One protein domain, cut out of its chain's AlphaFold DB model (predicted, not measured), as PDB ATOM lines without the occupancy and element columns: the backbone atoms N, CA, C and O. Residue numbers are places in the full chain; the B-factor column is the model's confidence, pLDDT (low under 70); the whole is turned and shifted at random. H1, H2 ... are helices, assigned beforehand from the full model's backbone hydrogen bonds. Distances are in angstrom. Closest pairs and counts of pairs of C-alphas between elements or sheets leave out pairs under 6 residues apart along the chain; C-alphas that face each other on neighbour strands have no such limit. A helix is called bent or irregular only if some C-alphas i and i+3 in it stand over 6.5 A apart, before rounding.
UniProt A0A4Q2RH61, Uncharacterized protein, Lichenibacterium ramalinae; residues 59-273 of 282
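Overview. This is residues 59 to 273 of the 282 residues of an uncharacterized protein of Lichenibacterium ramalinae (UniProt A0A4Q2RH61). Two long helices, H1 and H4, lie side by side toward one end of the body, H5 and H7 pack together in its middle, and H8 and H10 make a crossed pair at the other end. H3 crosses H1, with H2 at the far end beyond it, while the short helices H9 and H11 link the H7 region with H4 on another side. The printed part has 215 residues with eleven named helices, H1 to H11 in order along the chain, and no named strand; the class is all helix, and the helix packing is mostly crossed. The whole is compact, with a radius of gyration of the C-alphas of 17.3 A and spans of 53 by 44 by 35 A.

Along the chain. The longest helix by residues is H4, residues 131 to 152, 30.8 A from first to last C-alpha; C-alpha 131 is at (183.845, 170.036, -314.536). H4 has a kink of 27 degrees near residue 138 and is irregular, with C-alphas 132 and 135 7.4 A apart. H1, residues 65 to 85, measures 30.4 A and begins with C-alpha 65 at (202.421, 197.449, -310.491). H2, residues 98 to 112, measures 22.0 A and is only just irregular, with C-alphas 99 and 102 6.7 A apart. H3 is residues 114 to 124, H5 residues 161 to 171, and H6 residues 180 to 184. H7, residues 186 to 199, measures 19.7 A. H8 is residues 208 to 219 and H9 residues 225 to 230. H10, residues 233 to 248, measures 22.9 A; it has a kink of 29 degrees near residue 240 and is irregular, with C-alphas 235 and 238 7.3 A apart. H11, residues 264 to 271, ends with C-alpha 271 at (196.028, 170.948, -296.673).

Arrangement. H4 and H1 touch at a shallow tilt of 29 degrees, opposite ways; their closest C-alphas, those of Leu 141 and Val 75, are 6.0 A apart. With residues 140 to 144 alone, H4 touches H5, about perpendicular at 74 degrees, closest at the C-alphas of Ile 140 and Gly 170, 6.1 A. With residues 133 to 139 alone it touches H11, closest at Ala 136 and Ala 265, whose C-alphas are 5.0 A apart. H1 touches H3 with residues 73 to 77 alone, at a steep tilt of 60 degrees; the closest C-alphas, of Cys 74 and Val 124, are 6.6 A apart. H2 and H3 only just touch, only at the corner, with 3 pairs of C-alphas within 8 A, closest at Trp 110 and Ala 116, 5.3 A. H5 touches H7 at a steep tilt of 39 degrees, the same way, with the C-alphas of Phe 169 and Gly 196 4.1 A apart. H7 and H8 are about perpendicular at 89 degrees and touch, closest at the C-alphas of Ala 191 and Val 210, 5.1 A. H8 and H10 touch at a steep tilt of 50 degrees, opposite ways; the C-alphas of Ala 211 and Ala 244 are 4.1 A apart. H9 only just touches H7 and only just touches H11, each with 3 pairs of C-alphas within 8 A; the closest are those of Ala 192 and Leu 227, 6.6 A, and of Asp 229 and Leu 264, 5.5 A. H6 touches no helix. Every O i to N i+4 pair is within hydrogen-bond range in H1, H3, H5, H7, H8 and H9; the counts are 9 of 11 in H2, 16 of 18 in H4, 9 of 12 in H10, 2 of 4 in H11 and 0 of 1 in H6, where 2 of 2 O i to N i+3 pairs are within range.

Size, cuts and confidence. The two C-alphas farthest apart, of Pro 98 and Ala 249, are 54.9 A apart. The printed part has no cut. The links H1 to H2 and H10 to H11 are long, of 12 and 15 residues; residues 254 to 255 in the latter pair antiparallel with residues 204 to 205. The mean pLDDT of the printed part is 74.8, and 68 residues are under 70: 59 to 63, 86 to 131, 221 to 222 and 259 to 273.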
ATOM      1  N   ARG A  59     214.488 197.817-304.634       48.06
ATOM      2  CA  ARG A  59     215.254 197.882-303.369       48.06
ATOM      3  C   ARG A  59     214.438 198.372-302.163       48.06
ATOM      4  O   ARG A  59     214.805 198.052-301.038       48.06
ATOM      5  N   ALA A  60     213.368 199.130-302.399       55.78
ATOM      6  CA  ALA A  60     212.448 199.626-301.379       55.78
ATOM      7  C   ALA A  60     211.484 198.558-300.817       55.78
ATOM      8  O   ALA A  60     210.823 198.818-299.820       55.78
ATOM      9  N   GLY A  61     211.411 197.363-301.419       58.75
ATOM     10  CA  GLY A  61     210.533 196.275-300.972       58.75
ATOM     11  C   GLY A  61     209.116 196.303-301.555       58.75
ATOM     12  O   GLY A  61     208.334 195.406-301.265       58.75
ATOM     13  N   GLU A  62     208.790 197.292-302.386       67.75
ATOM     14  CA  GLU A  62     207.453 197.460-302.968       67.75
ATOM     15  C   GLU A  62     207.140 196.407-304.045       67.75
ATOM     16  O   GLU A  62     208.016 195.910-304.749       67.75
ATOM     17  N   VAL A  63     205.870 196.053-304.219       69.25
ATOM     18  CA  VAL A  63     205.473 195.136-305.295       69.25
ATOM     19  C   VAL A  63     205.266 195.946-306.573       69.25
ATOM     20  O   VAL A  63     204.410 196.833-306.573       69.25
ATOM     21  N   PRO A  64     205.960 195.647-307.685       70.56
ATOM     22  CA  PRO A  64     205.765 196.407-308.910       70.56
ATOM     23  C   PRO A  64     204.329 196.309-309.428       70.56
ATOM     24  O   PRO A  64     203.749 195.215-309.434       70.56
ATOM     25  N   PRO A  65     203.779 197.417-309.959       72.94
ATOM     26  CA  PRO A  65     202.421 197.449-310.491       72.94
ATOM     27  C   PRO A  65     202.150 196.363-311.538       72.94
ATOM     28  O   PRO A  65     201.127 195.694-311.462       72.94
ATOM     29  N   ALA A  66     203.087 196.115-312.462       72.56
ATOM     30  CA  ALA A  66     202.914 195.125-313.528       72.56
ATOM     31  C   ALA A  66     202.700 193.697-312.992       72.56
ATOM     32  O   ALA A  66     201.812 192.979-313.454       72.56
ATOM     33  N   LEU A  67     203.467 193.305-311.972       74.88
ATOM     34  CA  LEU A  67     203.333 192.006-311.315       74.88
ATOM     35  C   LEU A  67     201.978 191.878-310.615       74.88
ATOM     36  O   LEU A  67     201.286 190.875-310.789       74.88
ATOM     37  N   ARG A  68     201.573 192.916-309.872       79.38
ATOM     38  CA  ARG A  68     200.261 192.973-309.214       79.38
ATOM     39  C   ARG A  68     199.130 192.841-310.232       79.38
ATOM     40  O   ARG A  68     198.273 191.979-310.066       79.38
ATOM     41  N   THR A  69     199.166 193.629-311.306       76.69
ATOM     42  CA  THR A  69     198.167 193.606-312.385       76.69
ATOM     43  C   THR A  69     198.101 192.249-313.086       76.69
ATOM     44  O   THR A  69     197.015 191.792-313.444       76.69
ATOM     45  N   HIS A  70     199.232 191.562-313.272       79.56
ATOM     46  CA  HIS A  70     199.230 190.220-313.855       79.56
ATOM     47  C   HIS A  70     198.568 189.190-312.937       79.56
ATOM     48  O   HIS A  70     197.734 188.403-313.394       79.56
ATOM     49  N   VAL A  71     198.906 189.200-311.642       83.00
ATOM     50  CA  VAL A  71     198.280 188.308-310.652       83.00
ATOM     51  C   VAL A  71     196.780 188.596-310.557       83.00
ATOM     52  O   VAL A  71     195.985 187.660-310.627       83.00
ATOM     53  N   GLU A  72     196.384 189.869-310.509       82.31
ATOM     54  CA  GLU A  72     194.987 190.323-310.563       82.31
ATOM     55  C   GLU A  72     194.257 189.796-311.805       82.31
ATOM     56  O   GLU A  72     193.192 189.193-311.688       82.31
ATOM     57  N   THR A  73     194.867 189.913-312.986       76.38
ATOM     58  CA  THR A  73     194.296 189.396-314.241       76.38
ATOM     59  C   THR A  73     194.100 187.879-314.188       76.38
ATOM     60  O   THR A  73     193.061 187.359-314.602       76.38
ATOM     61  N   CYS A  74     195.087 187.148-313.667       82.88
ATOM     62  CA  CYS A  74     195.019 185.695-313.533       82.88
ATOM     63  C   CYS A  74     193.900 185.271-312.571       82.88
ATOM     64  O   CYS A  74     193.130 184.363-312.883       82.88
ATOM     65  N   VAL A  75     193.780 185.945-311.428       84.25
ATOM     66  CA  VAL A  75     192.708 185.746-310.448       84.25
ATOM     67  C   VAL A  75     191.334 186.019-311.070       84.25
ATOM     68  O   VAL A  75     190.443 185.172-310.988       84.25
ATOM     69  N   ALA A  76     191.188 187.147-311.767       77.94
ATOM     70  CA  ALA A  76     189.964 187.546-312.452       77.94
ATOM     71  C   ALA A  76     189.511 186.479-313.470       77.94
ATOM     72  O   ALA A  76     188.391 185.966-313.394       77.94
ATOM     73  N   VAL A  77     190.392 186.069-314.385       77.19
ATOM     74  CA  VAL A  77     190.062 185.087-315.431       77.19
ATOM     75  C   VAL A  77     189.666 183.726-314.844       77.19
ATOM     76  O   VAL A  77     188.733 183.081-315.338       77.19
ATOM     77  N   ARG A  78     190.324 183.289-313.763       83.88
ATOM     78  CA  ARG A  78     189.984 182.040-313.063       83.88
ATOM     79  C   ARG A  78     188.634 182.125-312.341       83.88
ATOM     80  O   ARG A  78     187.834 181.192-312.442       83.88
ATOM     81  N   ALA A  79     188.334 183.245-311.680       80.25
ATOM     82  CA  ALA A  79     187.038 183.482-311.039       80.25
ATOM     83  C   ALA A  79     185.884 183.496-312.055       80.25
ATOM     84  O   ALA A  79     184.884 182.799-311.871       80.25
ATOM     85  N   TRP A  80     186.047 184.212-313.171       76.94
ATOM     86  CA  TRP A  80     185.073 184.207-314.265       76.94
ATOM     87  C   TRP A  80     184.816 182.807-314.799       76.94
ATOM     88  O   TRP A  80     183.671 182.402-314.990       76.94
ATOM     89  N   ARG A  81     185.872 182.024-314.997       76.25
ATOM     90  CA  ARG A  81     185.735 180.652-315.472       76.25
ATOM     91  C   ARG A  81     184.922 179.797-314.502       76.25
ATOM     92  O   ARG A  81     184.031 179.077-314.948       76.25
ATOM     93  N   LEU A  82     185.218 179.858-313.204       77.81
ATOM     94  CA  LEU A  82     184.459 179.113-312.199       77.81
ATOM     95  C   LEU A  82     182.973 179.499-312.223       77.81
ATOM     96  O   LEU A  82     182.135 178.607-312.156       77.81
ATOM     97  N   SER A  83     182.639 180.775-312.464       75.38
ATOM     98  CA  SER A  83     181.238 181.214-312.629       75.38
ATOM     99  C   SER A  83     180.477 180.538-313.756       75.38
ATOM    100  O   SER A  83     179.267 180.383-313.673       75.38
ATOM    101  N   ARG A  84     181.178 180.161-314.828       73.44
ATOM    102  CA  ARG A  84     180.577 179.535-316.011       73.44
ATOM    103  C   ARG A  84     180.461 178.020-315.863       73.44
ATOM    104  O   ARG A  84     179.690 177.405-316.588       73.44
ATOM    105  N   LEU A  85     181.261 177.424-314.978       71.44
ATOM    106  CA  LEU A  85     181.229 175.992-314.674       71.44
ATOM    107  C   LEU A  85     180.241 175.660-313.552       71.44
ATOM    108  O   LEU A  85     179.814 174.514-313.436       71.44
ATOM    109  N   GLU A  86     179.890 176.640-312.722       67.88
ATOM    110  CA  GLU A  86     178.943 176.480-311.628       67.88
ATOM    111  C   GLU A  86     177.566 177.014-312.044       67.88
ATOM    112  O   GLU A  86     177.405 178.200-312.299       67.88
ATOM    113  N   ASP A  87     176.530 176.168-312.002       58.53
ATOM    114  CA  ASP A  87     175.118 176.588-312.153       58.53
ATOM    115  C   ASP A  87     174.668 177.595-311.066       58.53
ATOM    116  O   ASP A  87     173.545 178.099-311.076       58.53
ATOM    117  N   ARG A  88     175.534 177.883-310.085       48.97
ATOM    118  CA  ARG A  88     175.266 178.694-308.895       48.97
ATOM    119  C   ARG A  88     176.022 180.025-308.917       48.97
ATOM    120  O   ARG A  88     176.718 180.350-307.964       48.97
ATOM    121  N   GLY A  89     175.812 180.821-309.962       51.19
ATOM    122  CA  GLY A  89     176.155 182.247-309.980       51.19
ATOM    123  C   GLY A  89     177.653 182.583-309.920       51.19
ATOM    124  O   GLY A  89     178.527 181.727-309.818       51.19
ATOM    125  N   VAL A  90     177.955 183.878-310.030       50.66
ATOM    126  CA  VAL A  90     179.328 184.398-310.090       50.66
ATOM    127  C   VAL A  90     180.052 184.170-308.752       50.66
ATOM    128  O   VAL A  90     179.530 184.602-307.721       50.66
ATOM    129  N   PRO A  91     181.243 183.530-308.717       52.28
ATOM    130  CA  PRO A  91     182.060 183.414-307.528       52.28
ATOM    131  C   PRO A  91     182.320 184.805-306.979       52.28
ATOM    132  O   PRO A  91     182.794 185.697-307.683       52.28
ATOM    133  N   THR A  92     181.989 184.992-305.710       48.41
ATOM    134  CA  THR A  92     182.232 186.256-305.028       48.41
ATOM    135  C   THR A  92     183.724 186.381-304.759       48.41
ATOM    136  O   THR A  92     184.285 185.683-303.913       48.41
ATOM    137  N   PHE A  93     184.371 187.268-305.512       48.97
ATOM    138  CA  PHE A  93     185.737 187.697-305.259       48.97
ATOM    139  C   PHE A  93     185.789 188.383-303.886       48.97
ATOM    140  O   PHE A  93     185.105 189.384-303.671       48.97
ATOM    141  N   ARG A  94     186.545 187.833-302.927       47.06
ATOM    142  CA  ARG A  94     186.670 188.414-301.582       47.06
ATOM    143  C   ARG A  94     187.866 189.348-301.533       47.06
ATOM    144  O   ARG A  94     188.825 189.100-300.809       47.06
ATOM    145  N   SER A  95     187.763 190.469-302.230       40.91
ATOM    146  CA  SER A  95     188.631 191.581-301.881       40.91
ATOM    147  C   SER A  95     188.292 192.055-300.460       40.91
ATOM    148  O   SER A  95     187.144 192.390-300.173       40.91
ATOM    149  N   ARG A  96     189.262 192.018-299.538       38.06
ATOM    150  CA  ARG A  96     189.059 192.349-298.112       38.06
ATOM    151  C   ARG A  96     189.308 193.822-297.762       38.06
ATOM    152  O   ARG A  96     189.219 194.159-296.584       38.06
ATOM    153  N   LEU A  97     189.610 194.694-298.728       35.53
ATOM    154  CA  LEU A  97     189.843 196.120-298.461       35.53
ATOM    155  C   LEU A  97     188.634 196.972-298.901       35.53
ATOM    156  O   LEU A  97     188.168 196.802-300.027       35.53
ATOM    157  N   PRO A  98     188.141 197.912-298.069       39.56
ATOM    158  CA  PRO A  98     187.010 198.789-298.403       39.56
ATOM    159  C   PRO A  98     187.232 199.667-299.647       39.56
ATOM    160  O   PRO A  98     186.283 200.001-300.344       39.56
ATOM    161  N   GLU A  99     188.484 200.006-299.958       43.66
ATOM    162  CA  GLU A  99     188.874 200.789-301.145       43.66
ATOM    163  C   GLU A  99     188.848 199.955-302.445       43.66
ATOM    164  O   GLU A  99     188.885 200.494-303.549       43.66
ATOM    165  N   LEU A 100     188.732 198.626-302.333       42.56
ATOM    166  CA  LEU A 100     188.651 197.686-303.455       42.56
ATOM    167  C   LEU A 100     187.212 197.277-303.808       42.56
ATOM    168  O   LEU A 100     187.020 196.399-304.653       42.56
ATOM    169  N   ASP A 101     186.207 197.947-303.247       48.50
ATOM    170  CA  ASP A 101     184.835 197.922-303.772       48.50
ATOM    171  C   ASP A 101     184.835 198.298-305.279       48.50
ATOM    172  O   ASP A 101     184.091 197.744-306.087       48.50
ATOM    173  N   ASP A 102     185.805 199.123-305.698       50.00
ATOM    174  CA  ASP A 102     186.093 199.448-307.098       50.00
ATOM    175  C   ASP A 102     186.834 198.362-307.887       50.00
ATOM    176  O   ASP A 102     186.734 198.335-309.109       50.00
ATOM    177  N   ALA A 103     187.583 197.456-307.254       43.66
ATOM    178  CA  ALA A 103     188.153 196.297-307.952       43.66
ATOM    179  C   ALA A 103     187.094 195.207-308.162       43.66
ATOM    180  O   ALA A 103     187.000 194.646-309.248       43.66
ATOM    181  N   GLY A 104     186.234 194.977-307.163       48.78
ATOM    182  CA  GLY A 104     185.040 194.141-307.314       48.78
ATOM    183  C   GLY A 104     184.116 194.653-308.425       48.78
ATOM    184  O   GLY A 104     183.693 193.862-309.268       48.78
ATOM    185  N   ARG A 105     183.883 195.976-308.485       52.88
ATOM    186  CA  ARG A 105     183.181 196.636-309.601       52.88
ATOM    187  C   ARG A 105     183.920 196.501-310.931       52.88
ATOM    188  O   ARG A 105     183.319 196.013-311.874       52.88
ATOM    189  N   ARG A 106     185.221 196.815-311.011       54.84
ATOM    190  CA  ARG A 106     186.022 196.647-312.244       54.84
ATOM    191  C   ARG A 106     185.986 195.219-312.779       54.84
ATOM    192  O   ARG A 106     185.874 195.028-313.982       54.84
ATOM    193  N   HIS A 107     186.052 194.222-311.902       56.94
ATOM    194  CA  HIS A 107     185.914 192.820-312.278       56.94
ATOM    195  C   HIS A 107     184.505 192.521-312.796       56.94
ATOM    196  O   HIS A 107     184.367 191.936-313.865       56.94
ATOM    197  N   ALA A 108     183.458 192.956-312.089       59.03
ATOM    198  CA  ALA A 108     182.080 192.803-312.552       59.03
ATOM    199  C   ALA A 108     181.846 193.475-313.919       59.03
ATOM    200  O   ALA A 108     181.234 192.861-314.790       59.03
ATOM    201  N   ASP A 109     182.397 194.670-314.135       56.91
ATOM    202  CA  ASP A 109     182.322 195.414-315.393       56.91
ATOM    203  C   ASP A 109     183.104 194.710-316.512       56.91
ATOM    204  O   ASP A 109     182.583 194.540-317.614       56.91
ATOM    205  N   TRP A 110     184.317 194.211-316.231       61.25
ATOM    206  CA  TRP A 110     185.076 193.386-317.179       61.25
ATOM    207  C   TRP A 110     184.311 192.135-317.582       61.25
ATOM    208  O   TRP A 110     184.392 191.735-318.734       61.25
ATOM    209  N   PHE A 111     183.586 191.509-316.655       60.72
ATOM    210  CA  PHE A 111     182.828 190.290-316.929       60.72
ATOM    211  C   PHE A 111     181.444 190.535-317.528       60.72
ATOM    212  O   PHE A 111     180.869 189.600-318.085       60.72
ATOM    213  N   ALA A 112     180.924 191.759-317.430       60.62
ATOM    214  CA  ALA A 112     179.735 192.202-318.147       60.62
ATOM    215  C   ALA A 112     180.035 192.522-319.625       60.62
ATOM    216  O   ALA A 112     179.121 192.489-320.448       60.62
ATOM    217  N   ASP A 113     181.300 192.794-319.965       68.00
ATOM    218  CA  ASP A 113     181.765 193.048-321.329       68.00
ATOM    219  C   ASP A 113     182.585 191.870-321.890       68.00
ATOM    220  O   ASP A 113     183.777 191.708-321.616       68.00
ATOM    221  N   ASP A 114     181.967 191.066-322.758       63.03
ATOM    222  CA  ASP A 114     182.613 189.920-323.413       63.03
ATOM    223  C   ASP A 114     183.892 190.301-324.196       63.03
ATOM    224  O   ASP A 114     184.789 189.461-324.351       63.03
ATOM    225  N   ASN A 115     184.039 191.551-324.661       64.06
ATOM    226  CA  ASN A 115     185.266 192.002-325.326       64.06
ATOM    227  C   ASN A 115     186.412 192.188-324.329       64.06
ATOM    228  O   ASN A 115     187.535 191.760-324.607       64.06
ATOM    229  N   ALA A 116     186.135 192.775-323.163       64.81
ATOM    230  CA  ALA A 116     187.113 192.913-322.090       64.81
ATOM    231  C   ALA A 116     187.581 191.530-321.612       64.81
ATOM    232  O   ALA A 116     188.788 191.274-321.561       64.81
ATOM    233  N   VAL A 117     186.652 190.591-321.394       64.88
ATOM    234  CA  VAL A 117     186.987 189.190-321.079       64.88
ATOM    235  C   VAL A 117     187.829 188.551-322.178       64.88
ATOM    236  O   VAL A 117     188.829 187.896-321.889       64.88
ATOM    237  N   THR A 118     187.467 188.752-323.444       64.81
ATOM    238  CA  THR A 118     188.221 188.208-324.581       64.81
ATOM    239  C   THR A 118     189.654 188.740-324.612       64.81
ATOM    240  O   THR A 118     190.586 187.970-324.845       64.81
ATOM    241  N   CYS A 119     189.861 190.030-324.342       67.00
ATOM    242  CA  CYS A 119     191.192 190.625-324.233       67.00
ATOM    243  C   CYS A 119     191.996 190.030-323.066       67.00
ATOM    244  O   CYS A 119     193.158 189.661-323.253       67.00
ATOM    245  N   LEU A 120     191.377 189.857-321.895       67.38
ATOM    246  CA  LEU A 120     192.020 189.235-320.732       67.38
ATOM    247  C   LEU A 120     192.402 187.776-321.023       67.38
ATOM    248  O   LEU A 120     193.546 187.379-320.802       67.38
ATOM    249  N   LEU A 121     191.487 186.996-321.607       66.06
ATOM    250  CA  LEU A 121     191.725 185.611-322.025       66.06
ATOM    251  C   LEU A 121     192.834 185.500-323.074       66.06
ATOM    252  O   LEU A 121     193.617 184.551-323.038       66.06
ATOM    253  N   ARG A 122     192.941 186.456-324.004       63.97
ATOM    254  CA  ARG A 122     194.063 186.500-324.955       63.97
ATOM    255  C   ARG A 122     195.392 186.695-324.227       63.97
ATOM    256  O   ARG A 122     196.335 185.963-324.528       63.97
ATOM    257  N   ARG A 123     195.441 187.592-323.235       63.28
ATOM    258  CA  ARG A 123     196.649 187.897-322.451       63.28
ATOM    259  C   ARG A 123     197.140 186.677-321.663       63.28
ATOM    260  O   ARG A 123     198.229 186.170-321.920       63.28
ATOM    261  N   VAL A 124     196.311 186.115-320.781       64.44
ATOM    262  CA  VAL A 124     196.745 185.022-319.879       64.44
ATOM    263  C   VAL A 124     196.558 183.614-320.449       64.44
ATOM    264  O   VAL A 124     197.178 182.660-319.978       64.44
ATOM    265  N   GLY A 125     195.755 183.474-321.503       60.19
ATOM    266  CA  GLY A 125     195.472 182.210-322.174       60.19
ATOM    267  C   GLY A 125     194.079 181.688-321.884       60.19
ATOM    268  O   GLY A 125     193.473 182.008-320.865       60.19
ATOM    269  N   LEU A 126     193.584 180.850-322.799       62.69
ATOM    270  CA  LEU A 126     192.359 180.088-322.571       62.69
ATOM    271  C   LEU A 126     192.541 179.209-321.329       62.69
ATOM    272  O   LEU A 126     193.652 178.894-320.954       62.69
ATOM    273  N   LEU A 127     191.479 178.802-320.651       63.44
ATOM    274  CA  LEU A 127     191.589 177.856-319.541       63.44
ATOM    275  C   LEU A 127     190.849 176.573-319.945       63.44
ATOM    276  O   LEU A 127     189.736 176.650-320.462       63.44
ATOM    277  N   ARG A 128     191.393 175.370-319.698       63.28
ATOM    278  CA  ARG A 128     190.739 174.093-320.088       63.28
ATOM    279  C   ARG A 128     189.492 173.759-319.283       63.28
ATOM    280  O   ARG A 128     189.604 173.459-318.100       63.28
ATOM    281  N   THR A 129     188.317 173.863-319.891       53.12
ATOM    282  CA  THR A 129     187.010 173.690-319.233       53.12
ATOM    283  C   THR A 129     186.684 172.215-319.070       53.12
ATOM    284  O   THR A 129     186.336 171.558-320.045       53.12
ATOM    285  N   ALA A 130     186.804 171.715-317.842       64.94
ATOM    286  CA  ALA A 130     186.419 170.363-317.464       64.94
ATOM    287  C   ALA A 130     185.791 170.423-316.048       64.94
ATOM    288  O   ALA A 130     186.444 170.958-315.140       64.94
ATOM    289  N   PRO A 131     184.531 169.984-315.839       68.62
ATOM    290  CA  PRO A 131     183.845 170.036-314.536       68.62
ATOM    291  C   PRO A 131     184.620 169.370-313.391       68.62
ATOM    292  O   PRO A 131     184.584 169.810-312.244       68.62
ATOM    293  N   GLU A 132     185.403 168.351-313.709       70.88
ATOM    294  CA  GLU A 132     186.192 167.540-312.779       70.88
ATOM    295  C   GLU A 132     187.369 168.325-312.182       70.88
ATOM    296  O   GLU A 132     188.021 167.890-311.233       70.88
ATOM    297  N   ARG A 133     187.641 169.513-312.731       72.56
ATOM    298  CA  ARG A 133     188.718 170.403-312.309       72.56
ATOM    299  C   ARG A 133     188.259 171.562-311.438       72.56
ATOM    300  O   ARG A 133     189.105 172.315-310.968       72.56
ATOM    301  N   VAL A 134     186.959 171.699-311.183       78.12
ATOM    302  CA  VAL A 134     186.400 172.815-310.401       78.12
ATOM    303  C   VAL A 134     187.051 172.927-309.017       78.12
ATOM    304  O   VAL A 134     187.443 174.017-308.613       78.12
ATOM    305  N   ALA A 135     187.244 171.811-308.306       79.44
ATOM    306  CA  ALA A 135     187.873 171.824-306.981       79.44
ATOM    307  C   ALA A 135     189.341 172.293-307.021       79.44
ATOM    308  O   ALA A 135     189.761 173.103-306.195       79.44
ATOM    309  N   ALA A 136     190.100 171.822-308.011       78.81
ATOM    310  CA  ALA A 136     191.483 172.225-308.253       78.81
ATOM    311  C   ALA A 136     191.599 173.719-308.570       78.81
ATOM    312  O   ALA A 136     192.406 174.442-307.991       78.81
ATOM    313  N   GLU A 137     190.748 174.175-309.484       81.88
ATOM    314  CA  GLU A 137     190.674 175.557-309.933       81.88
ATOM    315  C   GLU A 137     190.305 176.491-308.774       81.88
ATOM    316  O   GLU A 137     190.918 177.541-308.609       81.88
ATOM    317  N   ARG A 138     189.373 176.071-307.910       83.06
ATOM    318  CA  ARG A 138     189.000 176.798-306.691       83.06
ATOM    319  C   ARG A 138     190.172 176.928-305.721       83.06
ATOM    320  O   ARG A 138     190.362 177.995-305.147       83.06
ATOM    321  N   ALA A 139     190.967 175.875-305.544       83.12
ATOM    322  CA  ALA A 139     192.133 175.932-304.672       83.12
ATOM    323  C   ALA A 139     193.222 176.874-305.208       83.12
ATOM    324  O   ALA A 139     193.746 177.688-304.450       83.12
ATOM    325  N   ILE A 140     193.504 176.823-306.516       85.38
ATOM    326  CA  ILE A 140     194.436 177.752-307.171       85.38
ATOM    327  C   ILE A 140     193.923 179.188-307.046       85.38
ATOM    328  O   ILE A 140     194.682 180.074-306.661       85.38
ATOM    329  N   LEU A 141     192.634 179.416-307.324       85.88
ATOM    330  CA  LEU A 141     192.017 180.730-307.184       85.88
ATOM    331  C   LEU A 141     192.151 181.252-305.752       85.88
ATOM    332  O   LEU A 141     192.591 182.378-305.577       85.88
ATOM    333  N   HIS A 142     191.828 180.449-304.736       84.12
ATOM    334  CA  HIS A 142     191.963 180.869-303.341       84.12
ATOM    335  C   HIS A 142     193.410 181.192-302.954       84.12
ATOM    336  O   HIS A 142     193.632 182.163-302.235       84.12
ATOM    337  N   GLY A 143     194.386 180.412-303.427       85.94
ATOM    338  CA  GLY A 143     195.803 180.686-303.179       85.94
ATOM    339  C   GLY A 143     196.266 181.996-303.820       85.94
ATOM    340  O   GLY A 143     196.898 182.816-303.159       85.94
ATOM    341  N   LEU A 144     195.904 182.223-305.087       88.25
ATOM    342  CA  LEU A 144     196.249 183.456-305.800       88.25
ATOM    343  C   LEU A 144     195.504 184.681-305.253       88.25
ATOM    344  O   LEU A 144     196.094 185.750-305.185       88.25
ATOM    345  N   ASP A 145     194.241 184.531-304.849       85.81
ATOM    346  CA  ASP A 145     193.434 185.585-304.218       85.81
ATOM    347  C   ASP A 145     194.029 186.002-302.865       85.81
ATOM    348  O   ASP A 145     194.232 187.186-302.603       85.81
ATOM    349  N   ALA A 146     194.418 185.028-302.034       86.25
ATOM    350  CA  ALA A 146     195.105 185.302-300.774       86.25
ATOM    351  C   ALA A 146     196.448 186.017-300.993       86.25
ATOM    352  O   ALA A 146     196.743 186.985-300.296       86.25
ATOM    353  N   LEU A 147     197.240 185.577-301.979       88.19
ATOM    354  CA  LEU A 147     198.486 186.250-302.341       88.19
ATOM    355  C   LEU A 147     198.227 187.677-302.836       88.19
ATOM    356  O   LEU A 147     198.892 188.606-302.393       88.19
ATOM    357  N   LEU A 148     197.252 187.870-303.725       87.75
ATOM    358  CA  LEU A 148     196.902 189.181-304.262       87.75
ATOM    359  C   LEU A 148     196.481 190.157-303.160       87.75
ATOM    360  O   LEU A 148     196.892 191.312-303.207       87.75
ATOM    361  N   ALA A 149     195.724 189.694-302.161       85.69
ATOM    362  CA  ALA A 149     195.341 190.512-301.015       85.69
ATOM    363  C   ALA A 149     196.563 191.021-300.228       85.69
ATOM    364  O   ALA A 149     196.589 192.184-299.827       85.69
ATOM    365  N   GLU A 150     197.594 190.187-300.050       87.62
ATOM    366  CA  GLU A 150     198.862 190.615-299.447       87.62
ATOM    367  C   GLU A 150     199.584 191.639-300.335       87.62
ATOM    368  O   GLU A 150     199.958 192.710-299.857       87.62
ATOM    369  N   LEU A 151     199.693 191.372-301.641       85.19
ATOM    370  CA  LEU A 151     200.358 192.278-302.586       85.19
ATOM    371  C   LEU A 151     199.652 193.637-302.708       85.19
ATOM    372  O   LEU A 151     200.311 194.651-302.926       85.19
ATOM    373  N   GLN A 152     198.323 193.670-302.589       83.31
ATOM    374  CA  GLN A 152     197.527 194.900-302.579       83.31
ATOM    375  C   GLN A 152     197.698 195.700-301.286       83.31
ATOM    376  O   GLN A 152     197.552 196.917-301.319       83.31
ATOM    377  N   ALA A 153     198.043 195.037-300.182       84.62
ATOM    378  CA  ALA A 153     198.445 195.680-298.936       84.62
ATOM    379  C   ALA A 153     199.938 196.073-298.924       84.62
ATOM    380  O   ALA A 153     200.472 196.371-297.856       84.62
ATOM    381  N   ASP A 154     200.617 196.023-300.080       83.25
ATOM    382  CA  ASP A 154     202.060 196.240-300.235       83.25
ATOM    383  C   ASP A 154     202.917 195.309-299.359       83.25
ATOM    384  O   ASP A 154     204.040 195.634-298.970       83.25
ATOM    385  N   ARG A 155     202.400 194.110-299.062       83.88
ATOM    386  CA  ARG A 155     203.105 193.073-298.308       83.88
ATOM    387  C   ARG A 155     203.494 191.926-299.225       83.88
ATOM    388  O   ARG A 155     202.685 191.399-299.985       83.88
ATOM    389  N   VAL A 156     204.742 191.490-299.108       83.62
ATOM    390  CA  VAL A 156     205.191 190.215-299.671       83.62
ATOM    391  C   VAL A 156     205.197 189.214-298.521       83.62
ATOM    392  O   VAL A 156     205.924 189.438-297.548       83.62
ATOM    393  N   PRO A 157     204.375 188.151-298.562       87.25
ATOM    394  CA  PRO A 157     204.363 187.178-297.480       87.25
ATOM    395  C   PRO A 157     205.714 186.452-297.424       87.25
ATOM    396  O   PRO A 157     206.487 186.484-298.383       87.25
ATOM    397  N   ALA A 158     206.011 185.794-296.304       89.50
ATOM    398  CA  ALA A 158     207.228 184.998-296.184       89.50
ATOM    399  C   ALA A 158     207.297 183.924-297.283       89.50
ATOM    400  O   ALA A 158     206.262 183.425-297.735       89.50
ATOM    401  N   TRP A 159     208.518 183.581-297.702       89.38
ATOM    402  CA  TRP A 159     208.720 182.530-298.690       89.38
ATOM    403  C   TRP A 159     208.150 181.205-298.182       89.38
ATOM    404  O   TRP A 159     208.510 180.726-297.108       89.38
ATOM    405  N   ASP A 160     207.276 180.623-298.992       91.88
ATOM    406  CA  ASP A 160     206.723 179.295-298.803       91.88
ATOM    407  C   ASP A 160     206.719 178.594-300.160       91.88
ATOM    408  O   ASP A 160     206.228 179.127-301.159       91.88
ATOM    409  N   GLU A 161     207.305 177.402-300.199       90.38
ATOM    410  CA  GLU A 161     207.507 176.674-301.446       90.38
ATOM    411  C   GLU A 161     206.179 176.286-302.108       90.38
ATOM    412  O   GLU A 161     206.050 176.385-303.329       90.38
ATOM    413  N   ASP A 162     205.161 175.922-301.322       89.25
ATOM    414  CA  ASP A 162     203.847 175.557-301.852       89.25
ATOM    415  C   ASP A 162     203.140 176.762-302.478       89.25
ATOM    416  O   ASP A 162     202.595 176.660-303.582       89.25
ATOM    417  N   VAL A 163     203.175 177.916-301.805       89.50
ATOM    418  CA  VAL A 163     202.648 179.183-302.334       89.50
ATOM    419  C   VAL A 163     203.403 179.593-303.597       89.50
ATOM    420  O   VAL A 163     202.788 180.027-304.573       89.50
ATOM    421  N   GLY A 164     204.722 179.405-303.625       91.19
ATOM    422  CA  GLY A 164     205.532 179.648-304.807       91.19
ATOM    423  C   GLY A 164     205.134 178.779-305.993       91.19
ATOM    424  O   GLY A 164     204.879 179.296-307.077       91.19
ATOM    425  N   LEU A 165     205.021 177.465-305.805       91.06
ATOM    426  CA  LEU A 165     204.598 176.554-306.873       91.06
ATOM    427  C   LEU A 165     203.182 176.861-307.362       91.06
ATOM    428  O   LEU A 165     202.920 176.800-308.564       91.06
ATOM    429  N   LEU A 166     202.287 177.249-306.451       89.69
ATOM    430  CA  LEU A 166     200.954 177.738-306.785       89.69
ATOM    431  C   LEU A 166     200.989 179.019-307.618       89.69
ATOM    432  O   LEU A 166     200.237 179.114-308.586       89.69
ATOM    433  N   LEU A 167     201.850 179.986-307.288       90.38
ATOM    434  CA  LEU A 167     202.048 181.184-308.105       90.38
ATOM    435  C   LEU A 167     202.577 180.806-309.493       90.38
ATOM    436  O   LEU A 167     202.026 181.253-310.501       90.38
ATOM    437  N   ALA A 168     203.597 179.950-309.553       90.94
ATOM    438  CA  ALA A 168     204.186 179.503-310.807       90.94
ATOM    439  C   ALA A 168     203.152 178.836-311.699       90.94
ATOM    440  O   ALA A 168     202.878 179.317-312.796       90.94
ATOM    441  N   PHE A 169     202.485 177.804-311.207       90.44
ATOM    442  CA  PHE A 169     201.454 177.114-311.966       90.44
ATOM    443  C   PHE A 169     200.251 178.021-312.269       90.44
ATOM    444  O   PHE A 169     199.776 178.127-313.402       90.44
ATOM    445  N   GLY A 170     199.767 178.724-311.248       86.50
ATOM    446  CA  GLY A 170     198.547 179.515-311.263       86.50
ATOM    447  C   GLY A 170     198.624 180.743-312.165       86.50
ATOM    448  O   GLY A 170     197.694 180.971-312.951       86.50
ATOM    449  N   ALA A 171     199.741 181.470-312.120       84.12
ATOM    450  CA  ALA A 171     199.975 182.719-312.847       84.12
ATOM    451  C   ALA A 171     200.985 182.595-314.002       84.12
ATOM    452  O   ALA A 171     201.046 183.487-314.842       84.12
ATOM    453  N   GLY A 172     201.739 181.495-314.096       83.69
ATOM    454  CA  GLY A 172     202.779 181.322-315.118       83.69
ATOM    455  C   GLY A 172     204.063 182.098-314.814       83.69
ATOM    456  O   GLY A 172     204.852 182.328-315.718       83.69
ATOM    457  N   ILE A 173     204.267 182.527-313.563       82.62
ATOM    458  CA  ILE A 173     205.396 183.376-313.156       82.62
ATOM    459  C   ILE A 173     206.337 182.595-312.245       82.62
ATOM    460  O   ILE A 173     205.911 182.062-311.227       82.62
ATOM    461  N   HIS A 174     207.634 182.586-312.550       86.62
ATOM    462  CA  HIS A 174     208.612 181.965-311.658       86.62
ATOM    463  C   HIS A 174     208.583 182.613-310.254       86.62
ATOM    464  O   HIS A 174     208.593 183.842-310.162       86.62
ATOM    465  N   PRO A 175     208.622 181.861-309.137       88.12
ATOM    466  CA  PRO A 175     208.397 182.458-307.814       88.12
ATOM    467  C   PRO A 175     209.495 183.436-307.385       88.12
ATOM    468  O   PRO A 175     209.236 184.332-306.589       88.12
ATOM    469  N   ALA A 176     210.688 183.337-307.986       83.19
ATOM    470  CA  ALA A 176     211.796 184.279-307.780       83.19
ATOM    471  C   ALA A 176     211.461 185.746-308.105       83.19
ATOM    472  O   ALA A 176     212.151 186.653-307.646       83.19
ATOM    473  N   TYR A 177     210.378 185.986-308.849       79.56
ATOM    474  CA  TYR A 177     209.863 187.328-309.109       79.56
ATOM    475  C   TYR A 177     209.328 188.007-307.832       79.56
ATOM    476  O   TYR A 177     209.396 189.233-307.736       79.56
ATOM    477  N   LEU A 178     208.848 187.225-306.852       81.06
ATOM    478  CA  LEU A 178     208.464 187.685-305.508       81.06
ATOM    479  C   LEU A 178     209.508 187.313-304.444       81.06
ATOM    480  O   LEU A 178     209.833 188.129-303.592       81.06
ATOM    481  N   TRP A 179     210.038 186.093-304.470       85.56
ATOM    482  CA  TRP A 179     210.883 185.567-303.393       85.56
ATOM    483  C   TRP A 179     212.248 185.157-303.929       85.56
ATOM    484  O   TRP A 179     212.355 184.090-304.528       85.56
ATOM    485  N   PRO A 180     213.308 185.958-303.738       81.12
ATOM    486  CA  PRO A 180     214.653 185.616-304.205       81.12
ATOM    487  C   PRO A 180     215.126 184.222-303.779       81.12
ATOM    488  O   PRO A 180     215.849 183.567-304.521       81.12
ATOM    489  N   GLU A 181     214.681 183.747-302.617       83.12
ATOM    490  CA  GLU A 181     214.944 182.413-302.074       83.12
ATOM    491  C   GLU A 181     214.502 181.297-303.034       83.12
ATOM    492  O   GLU A 181     215.162 180.263-303.138       83.12
ATOM    493  N   ALA A 182     213.442 181.525-303.811       84.06
ATOM    494  CA  ALA A 182     212.961 180.589-304.821       84.06
ATOM    495  C   ALA A 182     213.933 180.397-305.997       84.06
ATOM    496  O   ALA A 182     213.767 179.458-306.776       84.06
ATOM    497  N   ALA A 183     214.961 181.242-306.138       79.06
ATOM    498  CA  ALA A 183     216.038 181.016-307.100       79.06
ATOM    499  C   ALA A 183     216.833 179.730-306.805       79.06
ATOM    500  O   ALA A 183     217.506 179.223-307.697       79.06
ATOM    501  N   ALA A 184     216.723 179.171-305.592       77.25
ATOM    502  CA  ALA A 184     217.308 177.879-305.238       77.25
ATOM    503  C   ALA A 184     216.596 176.673-305.886       77.25
ATOM    504  O   ALA A 184     217.136 175.571-305.871       77.25
ATOM    505  N   MET A 185     215.410 176.865-306.480       82.06
ATOM    506  CA  MET A 185     214.644 175.808-307.155       82.06
ATOM    507  C   MET A 185     214.293 176.164-308.616       82.06
ATOM    508  O   MET A 185     213.127 176.094-309.017       82.06
ATOM    509  N   PRO A 186     215.286 176.534-309.446       77.44
ATOM    510  CA  PRO A 186     215.037 177.150-310.747       77.44
ATOM    511  C   PRO A 186     214.288 176.204-311.690       77.44
ATOM    512  O   PRO A 186     213.279 176.568-312.289       77.44
ATOM    513  N   ALA A 187     214.727 174.949-311.774       85.69
ATOM    514  CA  ALA A 187     214.138 173.973-312.680       85.69
ATOM    515  C   ALA A 187     212.689 173.627-312.297       85.69
ATOM    516  O   ALA A 187     211.804 173.596-313.153       85.69
ATOM    517  N   ARG A 188     212.427 173.474-310.995       91.06
ATOM    518  CA  ARG A 188     211.100 173.171-310.451       91.06
ATOM    519  C   ARG A 188     210.111 174.317-310.658       91.06
ATOM    520  O   ARG A 188     209.000 174.090-311.134       91.06
ATOM    521  N   GLY A 189     210.515 175.550-310.341       88.31
ATOM    522  CA  GLY A 189     209.685 176.740-310.534       88.31
ATOM    523  C   GLY A 189     209.359 176.989-312.008       88.31
ATOM    524  O   GLY A 189     208.209 177.281-312.346       88.31
ATOM    525  N   VAL A 190     210.337 176.809-312.904       86.75
ATOM    526  CA  VAL A 190     210.118 176.912-314.359       86.75
ATOM    527  C   VAL A 190     209.185 175.816-314.850       86.75
ATOM    528  O   VAL A 190     208.254 176.108-315.602       86.75
ATOM    529  N   ALA A 191     209.397 174.570-314.420       90.50
ATOM    530  CA  ALA A 191     208.534 173.457-314.789       90.50
ATOM    531  C   ALA A 191     207.088 173.710-314.344       90.50
ATOM    532  O   ALA A 191     206.175 173.541-315.148       90.50
ATOM    533  N   ALA A 192     206.870 174.194-313.117       91.50
ATOM    534  CA  ALA A 192     205.541 174.551-312.623       91.50
ATOM    535  C   ALA A 192     204.889 175.659-313.470       91.50
ATOM    536  O   ALA A 192     203.735 175.518-313.876       91.50
ATOM    537  N   GLY A 193     205.631 176.722-313.803       88.50
ATOM    538  CA  GLY A 193     205.156 177.800-314.678       88.50
ATOM    539  C   GLY A 193     204.768 177.320-316.074       88.50
ATOM    540  O   GLY A 193     203.671 177.604-316.566       88.50
ATOM    541  N   TRP A 194     205.639 176.520-316.686       86.88
ATOM    542  CA  TRP A 194     205.416 175.922-317.997       86.88
ATOM    543  C   TRP A 194     204.214 174.968-318.004       86.88
ATOM    544  O   TRP A 194     203.369 175.038-318.898       86.88
ATOM    545  N   LEU A 195     204.076 174.128-316.976       87.56
ATOM    546  CA  LEU A 195     202.906 173.268-316.801       87.56
ATOM    547  C   LEU A 195     201.631 174.085-316.628       87.56
ATOM    548  O   LEU A 195     200.620 173.747-317.239       87.56
ATOM    549  N   GLY A 196     201.699 175.199-315.897       85.31
ATOM    550  CA  GLY A 196     200.632 176.188-315.835       85.31
ATOM    551  C   GLY A 196     200.197 176.643-317.227       85.31
ATOM    552  O   GLY A 196     199.010 176.666-317.520       85.31
ATOM    553  N   HIS A 197     201.116 176.937-318.153       80.44
ATOM    554  CA  HIS A 197     200.733 177.281-319.532       80.44
ATOM    555  C   HIS A 197     200.017 176.148-320.268       80.44
ATOM    556  O   HIS A 197     199.028 176.396-320.963       80.44
ATOM    557  N   LEU A 198     200.475 174.909-320.107       81.75
ATOM    558  CA  LEU A 198     199.799 173.763-320.708       81.75
ATOM    559  C   LEU A 198     198.415 173.509-320.106       81.75
ATOM    560  O   LEU A 198     197.492 173.071-320.805       81.75
ATOM    561  N   ASP A 199     198.272 173.804-318.819       80.81
ATOM    562  CA  ASP A 199     197.032 173.721-318.059       80.81
ATOM    563  C   ASP A 199     195.952 174.656-318.606       80.81
ATOM    564  O   ASP A 199     194.785 174.291-318.781       80.81
ATOM    565  N   ARG A 200     196.398 175.838-319.039       74.62
ATOM    566  CA  ARG A 200     195.648 176.819-319.833       74.62
ATOM    567  C   ARG A 200     195.365 176.330-321.269       74.62
ATOM    568  O   ARG A 200     194.966 177.062-322.165       74.62
ATOM    569  N   GLY A 201     195.608 175.057-321.563       71.81
ATOM    570  CA  GLY A 201     195.363 174.454-322.870       71.81
ATOM    571  C   GLY A 201     196.104 175.077-324.029       71.81
ATOM    572  O   GLY A 201     195.785 174.755-325.175       71.81
ATOM    573  N   ARG A 202     197.130 175.871-323.730       71.81
ATOM    574  CA  ARG A 202     198.105 176.286-324.715       71.81
ATOM    575  C   ARG A 202     198.975 175.084-325.064       71.81
ATOM    576  O   ARG A 202     199.257 174.220-324.234       71.81
ATOM    577  N   THR A 203     199.368 175.031-326.324       75.81
ATOM    578  CA  THR A 203     200.490 174.201-326.742       75.81
ATOM    579  C   THR A 203     201.759 175.000-326.471       75.81
ATOM    580  O   THR A 203     201.799 176.181-326.809       75.81
ATOM    581  N   ALA A 204     202.782 174.385-325.883       76.88
ATOM    582  CA  ALA A 204     204.065 175.043-325.641       76.88
ATOM    583  C   ALA A 204     205.229 174.122-326.012       76.88
ATOM    584  O   ALA A 204     205.154 172.908-325.813       76.88
ATOM    585  N   LEU A 205     206.309 174.695-326.544       79.88
ATOM    586  CA  LEU A 205     207.578 173.978-326.681       79.88
ATOM    587  C   LEU A 205     208.119 173.656-325.291       79.88
ATOM    588  O   LEU A 205     207.977 174.473-324.386       79.88
ATOM    589  N   MET A 206     208.716 172.481-325.115       82.56
ATOM    590  CA  MET A 206     209.351 172.105-323.851       82.56
ATOM    591  C   MET A 206     210.773 172.692-323.764       82.56
ATOM    592  O   MET A 206     211.627 172.291-324.559       82.56
ATOM    593  N   PRO A 207     211.065 173.597-322.808       82.56
ATOM    594  CA  PRO A 207     212.428 174.063-322.559       82.56
ATOM    595  C   PRO A 207     213.341 172.915-322.116       82.56
ATOM    596  O   PRO A 207     212.867 171.964-321.493       82.56
ATOM    597  N   LEU A 208     214.651 173.013-322.383       83.00
ATOM    598  CA  LEU A 208     215.597 171.963-321.975       83.00
ATOM    599  C   LEU A 208     215.596 171.757-320.453       83.00
ATOM    600  O   LEU A 208     215.403 170.632-320.012       83.00
ATOM    601  N   VAL A 209     215.644 172.840-319.669       83.25
ATOM    602  CA  VAL A 209     215.570 172.777-318.196       83.25
ATOM    603  C   VAL A 209     214.318 172.050-317.683       83.25
ATOM    604  O   VAL A 209     214.364 171.349-316.678       83.25
ATOM    605  N   VAL A 210     213.183 172.182-318.380       86.75
ATOM    606  CA  VAL A 210     211.945 171.474-318.018       86.75
ATOM    607  C   VAL A 210     212.052 170.000-318.384       86.75
ATOM    608  O   VAL A 210     211.572 169.156-317.636       86.75
ATOM    609  N   ALA A 211     212.664 169.681-319.524       87.69
ATOM    610  CA  ALA A 211     212.885 168.303-319.937       87.69
ATOM    611  C   ALA A 211     213.800 167.557-318.958       87.69
ATOM    612  O   ALA A 211     213.438 166.470-318.521       87.69
ATOM    613  N   GLU A 212     214.931 168.156-318.591       88.81
ATOM    614  CA  GLU A 212     215.862 167.620-317.591       88.81
ATOM    615  C   GLU A 212     215.138 167.407-316.262       88.81
ATOM    616  O   GLU A 212     215.072 166.281-315.776       88.81
ATOM    617  N   TYR A 213     214.439 168.436-315.766       91.25
ATOM    618  CA  TYR A 213     213.658 168.323-314.535       91.25
ATOM    619  C   TYR A 213     212.612 167.208-314.585       91.25
ATOM    620  O   TYR A 213     212.465 166.456-313.633       91.25
ATOM    621  N   VAL A 214     211.861 167.082-315.683       91.75
ATOM    622  CA  VAL A 214     210.834 166.041-315.846       91.75
ATOM    623  C   VAL A 214     211.454 164.642-315.850       91.75
ATOM    624  O   VAL A 214     210.836 163.706-315.345       91.75
ATOM    625  N   LEU A 215     212.646 164.469-316.421       93.00
ATOM    626  CA  LEU A 215     213.343 163.184-316.393       93.00
ATOM    627  C   LEU A 215     213.867 162.872-314.995       93.00
ATOM    628  O   LEU A 215     213.629 161.768-314.520       93.00
ATOM    629  N   ASP A 216     214.474 163.839-314.317       90.62
ATOM    630  CA  ASP A 216     215.006 163.649-312.965       90.62
ATOM    631  C   ASP A 216     213.878 163.400-311.952       90.62
ATOM    632  O   ASP A 216     213.911 162.463-311.154       90.62
ATOM    633  N   ALA A 217     212.818 164.208-312.021       89.31
ATOM    634  CA  ALA A 217     211.704 164.169-311.083       89.31
ATOM    635  C   ALA A 217     210.742 163.001-311.319       89.31
ATOM    636  O   ALA A 217     209.941 162.710-310.438       89.31
ATOM    637  N   PHE A 218     210.746 162.349-312.487       87.81
ATOM    638  CA  PHE A 218     209.781 161.280-312.785       87.81
ATOM    639  C   PHE A 218     210.367 160.017-313.426       87.81
ATOM    640  O   PHE A 218     209.644 159.030-313.574       87.81
ATOM    641  N   GLY A 219     211.637 160.022-313.829       78.50
ATOM    642  CA  GLY A 219     212.303 158.899-314.489       78.50
ATOM    643  C   GLY A 219     212.741 157.796-313.527       78.50
ATOM    644  O   GLY A 219     212.536 156.623-313.837       78.50
ATOM    645  N   ASP A 220     213.241 158.173-312.346       74.06
ATOM    646  CA  ASP A 220     213.951 157.259-311.434       74.06
ATOM    647  C   ASP A 220     213.171 156.921-310.145       74.06
ATOM    648  O   ASP A 220     213.711 156.383-309.181       74.06
ATOM    649  N   GLY A 221     211.864 157.199-310.117       63.88
ATOM    650  CA  GLY A 221     210.966 156.780-309.029       63.88
ATOM    651  C   GLY A 221     210.860 157.745-307.839       63.88
ATOM    652  O   GLY A 221     209.968 157.571-307.007       63.88
ATOM    653  N   THR A 222     211.666 158.807-307.778       64.06
ATOM    654  CA  THR A 222     211.466 159.953-306.870       64.06
ATOM    655  C   THR A 222     210.483 160.949-307.473       64.06
ATOM    656  O   THR A 222     210.862 162.051-307.849       64.06
ATOM    657  N   ALA A 223     209.215 160.541-307.589       74.94
ATOM    658  CA  ALA A 223     208.167 161.385-308.157       74.94
ATOM    659  C   ALA A 223     208.030 162.703-307.376       74.94
ATOM    660  O   ALA A 223     207.643 162.680-306.203       74.94
ATOM    661  N   ASP A 224     208.268 163.848-308.029       86.12
ATOM    662  CA  ASP A 224     207.818 165.150-307.518       86.12
ATOM    663  C   ASP A 224     206.286 165.157-307.490       86.12
ATOM    664  O   ASP A 224     205.601 165.521-308.450       86.12
ATOM    665  N   ARG A 225     205.742 164.688-306.368       83.44
ATOM    666  CA  ARG A 225     204.312 164.462-306.200       83.44
ATOM    667  C   ARG A 225     203.510 165.751-306.332       83.44
ATOM    668  O   ARG A 225     202.428 165.713-306.898       83.44
ATOM    669  N   GLN A 226     204.044 166.883-305.872       83.50
ATOM    670  CA  GLN A 226     203.357 168.173-305.970       83.50
ATOM    671  C   GLN A 226     203.209 168.601-307.432       83.50
ATOM    672  O   GLN A 226     202.123 168.997-307.851       83.50
ATOM    673  N   LEU A 227     204.273 168.475-308.231       82.88
ATOM    674  CA  LEU A 227     204.215 168.798-309.654       82.88
ATOM    675  C   LEU A 227     203.329 167.801-310.417       82.88
ATOM    676  O   LEU A 227     202.537 168.210-311.261       82.88
ATOM    677  N   LEU A 228     203.399 166.507-310.080       83.25
ATOM    678  CA  LEU A 228     202.531 165.478-310.658       83.25
ATOM    679  C   LEU A 228     201.051 165.768-310.383       83.25
ATOM    680  O   LEU A 228     200.238 165.727-311.311       83.25
ATOM    681  N   ASP A 229     200.714 166.105-309.138       80.50
ATOM    682  CA  ASP A 229     199.359 166.474-308.738       80.50
ATOM    683  C   ASP A 229     198.896 167.678-309.574       80.50
ATOM    684  O   ASP A 229     197.866 167.578-310.243       80.50
ATOM    685  N   LEU A 230     199.706 168.743-309.686       77.56
ATOM    686  CA  LEU A 230     199.424 169.914-310.536       77.56
ATOM    687  C   LEU A 230     199.136 169.564-312.012       77.56
ATOM    688  O   LEU A 230     198.375 170.271-312.668       77.56
ATOM    689  N   THR A 231     199.673 168.462-312.544       72.31
ATOM    690  CA  THR A 231     199.426 168.025-313.935       72.31
ATOM    691  C   THR A 231     198.184 167.157-314.155       72.31
ATOM    692  O   THR A 231     197.971 166.675-315.274       72.31
ATOM    693  N   GLY A 232     197.352 166.949-313.130       72.50
ATOM    694  CA  GLY A 232     196.242 165.993-313.208       72.50
ATOM    695  C   GLY A 232     196.718 164.542-313.089       72.50
ATOM    696  O   GLY A 232     196.141 163.636-313.685       72.50
ATOM    697  N   GLY A 233     197.805 164.315-312.344       75.19
ATOM    698  CA  GLY A 233     198.300 162.984-312.022       75.19
ATOM    699  C   GLY A 233     199.023 162.284-313.176       75.19
ATOM    700  O   GLY A 233     199.653 162.893-314.040       75.19
ATOM    701  N   THR A 234     198.953 160.953-313.184       80.06
ATOM    702  CA  THR A 234     199.740 160.100-314.092       80.06
ATOM    703  C   THR A 234     199.255 160.111-315.542       80.06
ATOM    704  O   THR A 234     200.011 159.703-316.425       80.06
ATOM    705  N   ALA A 235     198.045 160.613-315.818       79.56
ATOM    706  CA  ALA A 235     197.444 160.609-317.153       79.56
ATOM    707  C   ALA A 235     198.315 161.328-318.200       79.56
ATOM    708  O   ALA A 235     198.447 160.875-319.337       79.56
ATOM    709  N   ASN A 236     198.973 162.422-317.804       85.62
ATOM    710  CA  ASN A 236     199.831 163.206-318.692       85.62
ATOM    711  C   ASN A 236     201.316 162.814-318.629       85.62
ATOM    712  O   ASN A 236     202.107 163.260-319.466       85.62
ATOM    713  N   LEU A 237     201.707 161.962-317.679       89.12
ATOM    714  CA  LEU A 237     203.112 161.698-317.381       89.12
ATOM    715  C   LEU A 237     203.849 161.034-318.551       89.12
ATOM    716  O   LEU A 237     204.956 161.438-318.901       89.12
ATOM    717  N   ALA A 238     203.226 160.058-319.213       89.38
ATOM    718  CA  ALA A 238     203.831 159.390-320.365       89.38
ATOM    719  C   ALA A 238     204.104 160.364-321.527       89.38
ATOM    720  O   ALA A 238     205.131 160.262-322.203       89.38
ATOM    721  N   THR A 239     203.202 161.328-321.741       91.00
ATOM    722  CA  THR A 239     203.359 162.388-322.746       91.00
ATOM    723  C   THR A 239     204.506 163.324-322.375       91.00
ATOM    724  O   THR A 239     205.345 163.617-323.229       91.00
ATOM    725  N   LEU A 240     204.584 163.739-321.106       92.12
ATOM    726  CA  LEU A 240     205.652 164.597-320.592       92.12
ATOM    727  C   LEU A 240     207.024 163.924-320.695       92.12
ATOM    728  O   LEU A 240     207.929 164.498-321.292       92.12
ATOM    729  N   LEU A 241     207.163 162.681-320.228       93.50
ATOM    730  CA  LEU A 241     208.411 161.915-320.318       93.50
ATOM    731  C   LEU A 241     208.856 161.704-321.771       93.50
ATOM    732  O   LEU A 241     210.039 161.803-322.089       93.50
ATOM    733  N   ARG A 242     207.916 161.427-322.685       94.62
ATOM    734  CA  ARG A 242     208.232 161.289-324.114       94.62
ATOM    735  C   ARG A 242     208.735 162.604-324.704       94.62
ATOM    736  O   ARG A 242     209.708 162.587-325.455       94.62
ATOM    737  N   ALA A 243     208.077 163.718-324.393       94.19
ATOM    738  CA  ALA A 243     208.524 165.035-324.828       94.19
ATOM    739  C   ALA A 243     209.908 165.359-324.248       94.19
ATOM    740  O   ALA A 243     210.795 165.739-325.003       94.19
ATOM    741  N   ALA A 244     210.139 165.089-322.966       94.56
ATOM    742  CA  ALA A 244     211.414 165.349-322.311       94.56
ATOM    743  C   ALA A 244     212.576 164.582-322.953       94.56
ATOM    744  O   ALA A 244     213.571 165.186-323.347       94.56
ATOM    745  N   ARG A 245     212.411 163.275-323.202       96.19
ATOM    746  CA  ARG A 245     213.420 162.468-323.916       96.19
ATOM    747  C   ARG A 245     213.717 163.009-325.312       96.19
ATOM    748  O   ARG A 245     214.871 163.061-325.718       96.19
ATOM    749  N   ARG A 246     212.683 163.430-326.051       94.12
ATOM    750  CA  ARG A 246     212.870 164.050-327.372       94.12
ATOM    751  C   ARG A 246     213.611 165.378-327.271       94.12
ATOM    752  O   ARG A 246     214.441 165.651-328.130       94.12
ATOM    753  N   ARG A 247     213.311 166.185-326.250       89.69
ATOM    754  CA  ARG A 247     213.967 167.472-326.037       89.69
ATOM    755  C   ARG A 247     215.455 167.298-325.729       89.69
ATOM    756  O   ARG A 247     216.266 167.940-326.382       89.69
ATOM    757  N   VAL A 248     215.806 166.382-324.826       90.44
ATOM    758  CA  VAL A 248     217.207 166.040-324.508       90.44
ATOM    759  C   VAL A 248     217.946 165.451-325.719       90.44
ATOM    760  O   VAL A 248     219.129 165.702-325.898       90.44
ATOM    761  N   ALA A 249     217.247 164.745-326.613       92.81
ATOM    762  CA  ALA A 249     217.808 164.267-327.881       92.81
ATOM    763  C   ALA A 249     217.987 165.367-328.958       92.81
ATOM    764  O   ALA A 249     218.294 165.046-330.105       92.81
ATOM    765  N   GLY A 250     217.771 166.645-328.625       80.62
ATOM    766  CA  GLY A 250     217.981 167.780-329.532       80.62
ATOM    767  C   GLY A 250     216.783 168.142-330.413       80.62
ATOM    768  O   GLY A 250     216.938 168.880-331.382       80.62
ATOM    769  N   HIS A 251     215.583 167.636-330.116       83.75
ATOM    770  CA  HIS A 251     214.359 168.046-330.814       83.75
ATOM    771  C   HIS A 251     213.614 169.170-330.075       83.75
ATOM    772  O   HIS A 251     213.834 169.409-328.890       83.75
ATOM    773  N   ASP A 252     212.645 169.795-330.750       81.38
ATOM    774  CA  ASP A 252     211.772 170.834-330.180       81.38
ATOM    775  C   ASP A 252     210.316 170.338-330.070       81.38
ATOM    776  O   ASP A 252     209.471 170.642-330.917       81.38
ATOM    777  N   PRO A 253     209.983 169.496-329.074       78.38
ATOM    778  CA  PRO A 253     208.639 168.953-328.949       78.38
ATOM    779  C   PRO A 253     207.658 170.023-328.458       78.38
ATOM    780  O   PRO A 253     207.796 170.568-327.363       78.38
ATOM    781  N   ALA A 254     206.614 170.255-329.252       78.81
ATOM    782  CA  ALA A 254     205.423 170.976-328.829       78.81
ATOM    783  C   ALA A 254     204.527 170.047-327.997       78.81
ATOM    784  O   ALA A 254     204.138 168.966-328.450       78.81
ATOM    785  N   VAL A 255     204.206 170.461-326.774       82.19
ATOM    786  CA  VAL A 255     203.429 169.675-325.817       82.19
ATOM    787  C   VAL A 255     202.068 170.307-325.617       82.19
ATOM    788  O   VAL A 255     201.928 171.521-325.503       82.19
ATOM    789  N   ARG A 256     201.056 169.449-325.551       85.25
ATOM    790  CA  ARG A 256     199.695 169.777-325.152       85.25
ATOM    791  C   ARG A 256     199.229 168.648-324.241       85.25
ATOM    792  O   ARG A 256     199.312 167.489-324.634       85.25
ATOM    793  N   LEU A 257     198.762 168.970-323.037       83.81
ATOM    794  CA  LEU A 257     198.232 167.947-322.123       83.81
ATOM    795  C   LEU A 257     196.943 167.343-322.705       83.81
ATOM    796  O   LEU A 257     196.282 167.984-323.527       83.81
ATOM    797  N   SER A 258     196.510 166.178-322.250       77.19
ATOM    798  CA  SER A 258     195.127 165.733-322.467       77.19
ATOM    799  C   SER A 258     194.215 166.376-321.415       77.19
ATOM    800  O   SER A 258     194.689 166.705-320.327       77.19
ATOM    801  N   PRO A 259     192.938 166.654-321.719       63.75
ATOM    802  CA  PRO A 259     191.995 167.226-320.754       63.75
ATOM    803  C   PRO A 259     191.576 166.252-319.636       63.75
ATOM    804  O   PRO A 259     190.648 166.568-318.901       63.75
ATOM    805  N   ASP A 260     192.243 165.103-319.500       58.47
ATOM    806  CA  ASP A 260     191.835 164.053-318.574       58.47
ATOM    807  C   ASP A 260     191.883 164.468-317.104       58.47
ATOM    808  O   ASP A 260     192.635 165.343-316.661       58.47
ATOM    809  N   THR A 261     190.976 163.822-316.392       50.84
ATOM    810  CA  THR A 261     190.316 164.243-315.171       50.84
ATOM    811  C   THR A 261     190.936 163.550-313.963       50.84
ATOM    812  O   THR A 261     191.368 162.403-314.043       50.84
ATOM    813  N   THR A 262     190.860 164.208-312.804       53.47
ATOM    814  CA  THR A 262     191.151 163.671-311.456       53.47
ATOM    815  C   THR A 262     192.607 163.777-310.980       53.47
ATOM    816  O   THR A 262     193.469 163.089-311.505       53.47
ATOM    817  N   THR A 263     192.830 164.603-309.937       54.12
ATOM    818  CA  THR A 263     193.740 164.368-308.771       54.12
ATOM    819  C   THR A 263     193.999 165.626-307.924       54.12
ATOM    820  O   THR A 263     194.216 165.517-306.723       54.12
ATOM    821  N   LEU A 264     193.913 166.839-308.485       49.78
ATOM    822  CA  LEU A 264     194.214 168.076-307.734       49.78
ATOM    823  C   LEU A 264     193.270 168.369-306.554       49.78
ATOM    824  O   LEU A 264     193.657 169.063-305.613       49.78
ATOM    825  N   ALA A 265     192.033 167.862-306.604       52.00
ATOM    826  CA  ALA A 265     191.045 168.057-305.544       52.00
ATOM    827  C   ALA A 265     191.517 167.473-304.198       52.00
ATOM    828  O   ALA A 265     191.308 168.093-303.154       52.00
ATOM    829  N   ASP A 266     192.215 166.335-304.229       51.72
ATOM    830  CA  ASP A 266     192.644 165.612-303.027       51.72
ATOM    831  C   ASP A 266     193.830 166.294-302.333       51.72
ATOM    832  O   ASP A 266     193.910 166.326-301.102       51.72
ATOM    833  N   PHE A 267     194.721 166.917-303.110       50.88
ATOM    834  CA  PHE A 267     195.897 167.615-302.592       50.88
ATOM    835  C   PHE A 267     195.518 168.820-301.712       50.88
ATOM    836  O   PHE A 267     196.000 168.963-300.584       50.88
ATOM    837  N   PHE A 268     194.600 169.670-302.186       53.97
ATOM    838  CA  PHE A 268     194.199 170.876-301.452       53.97
ATOM    839  C   PHE A 268     193.136 170.617-300.379       53.97
ATOM    840  O   PHE A 268     193.143 171.288-299.341       53.97
ATOM    841  N   ALA A 269     192.271 169.614-300.556       53.97
ATOM    842  CA  ALA A 269     191.329 169.201-299.513       53.97
ATOM    843  C   ALA A 269     192.046 168.672-298.251       53.97
ATOM    844  O   ALA A 269     191.543 168.843-297.140       53.97
ATOM    845  N   GLY A 270     193.246 168.094-298.399       49.97
ATOM    846  CA  GLY A 270     194.080 167.646-297.278       49.97
ATOM    847  C   GLY A 270     194.843 168.760-296.545       49.97
ATOM    848  O   GLY A 270     195.121 168.623-295.353       49.97
ATOM    849  N   ARG A 271     195.169 169.873-297.220       51.09
ATOM    850  CA  ARG A 271     196.028 170.948-296.673       51.09
ATOM    851  C   ARG A 271     195.285 172.191-296.183       51.09
ATOM    852  O   ARG A 271     195.791 172.890-295.310       51.09
ATOM    853  N   THR A 272     194.052 172.421-296.632       45.34
ATOM    854  CA  THR A 272     193.205 173.561-296.209       45.34
ATOM    855  C   THR A 272     192.796 173.553-294.725       45.34
ATOM    856  O   THR A 272     192.137 174.482-294.266       45.34
ATOM    857  N   ARG A 273     193.215 172.551-293.934       41.00
ATOM    858  CA  ARG A 273     192.988 172.503-292.476       41.00
ATOM    859  C   ARG A 273     194.047 173.211-291.629       41.00
ATOM    860  O   ARG A 273     193.842 173.324-290.423       41.00
TER     861      ARG A 273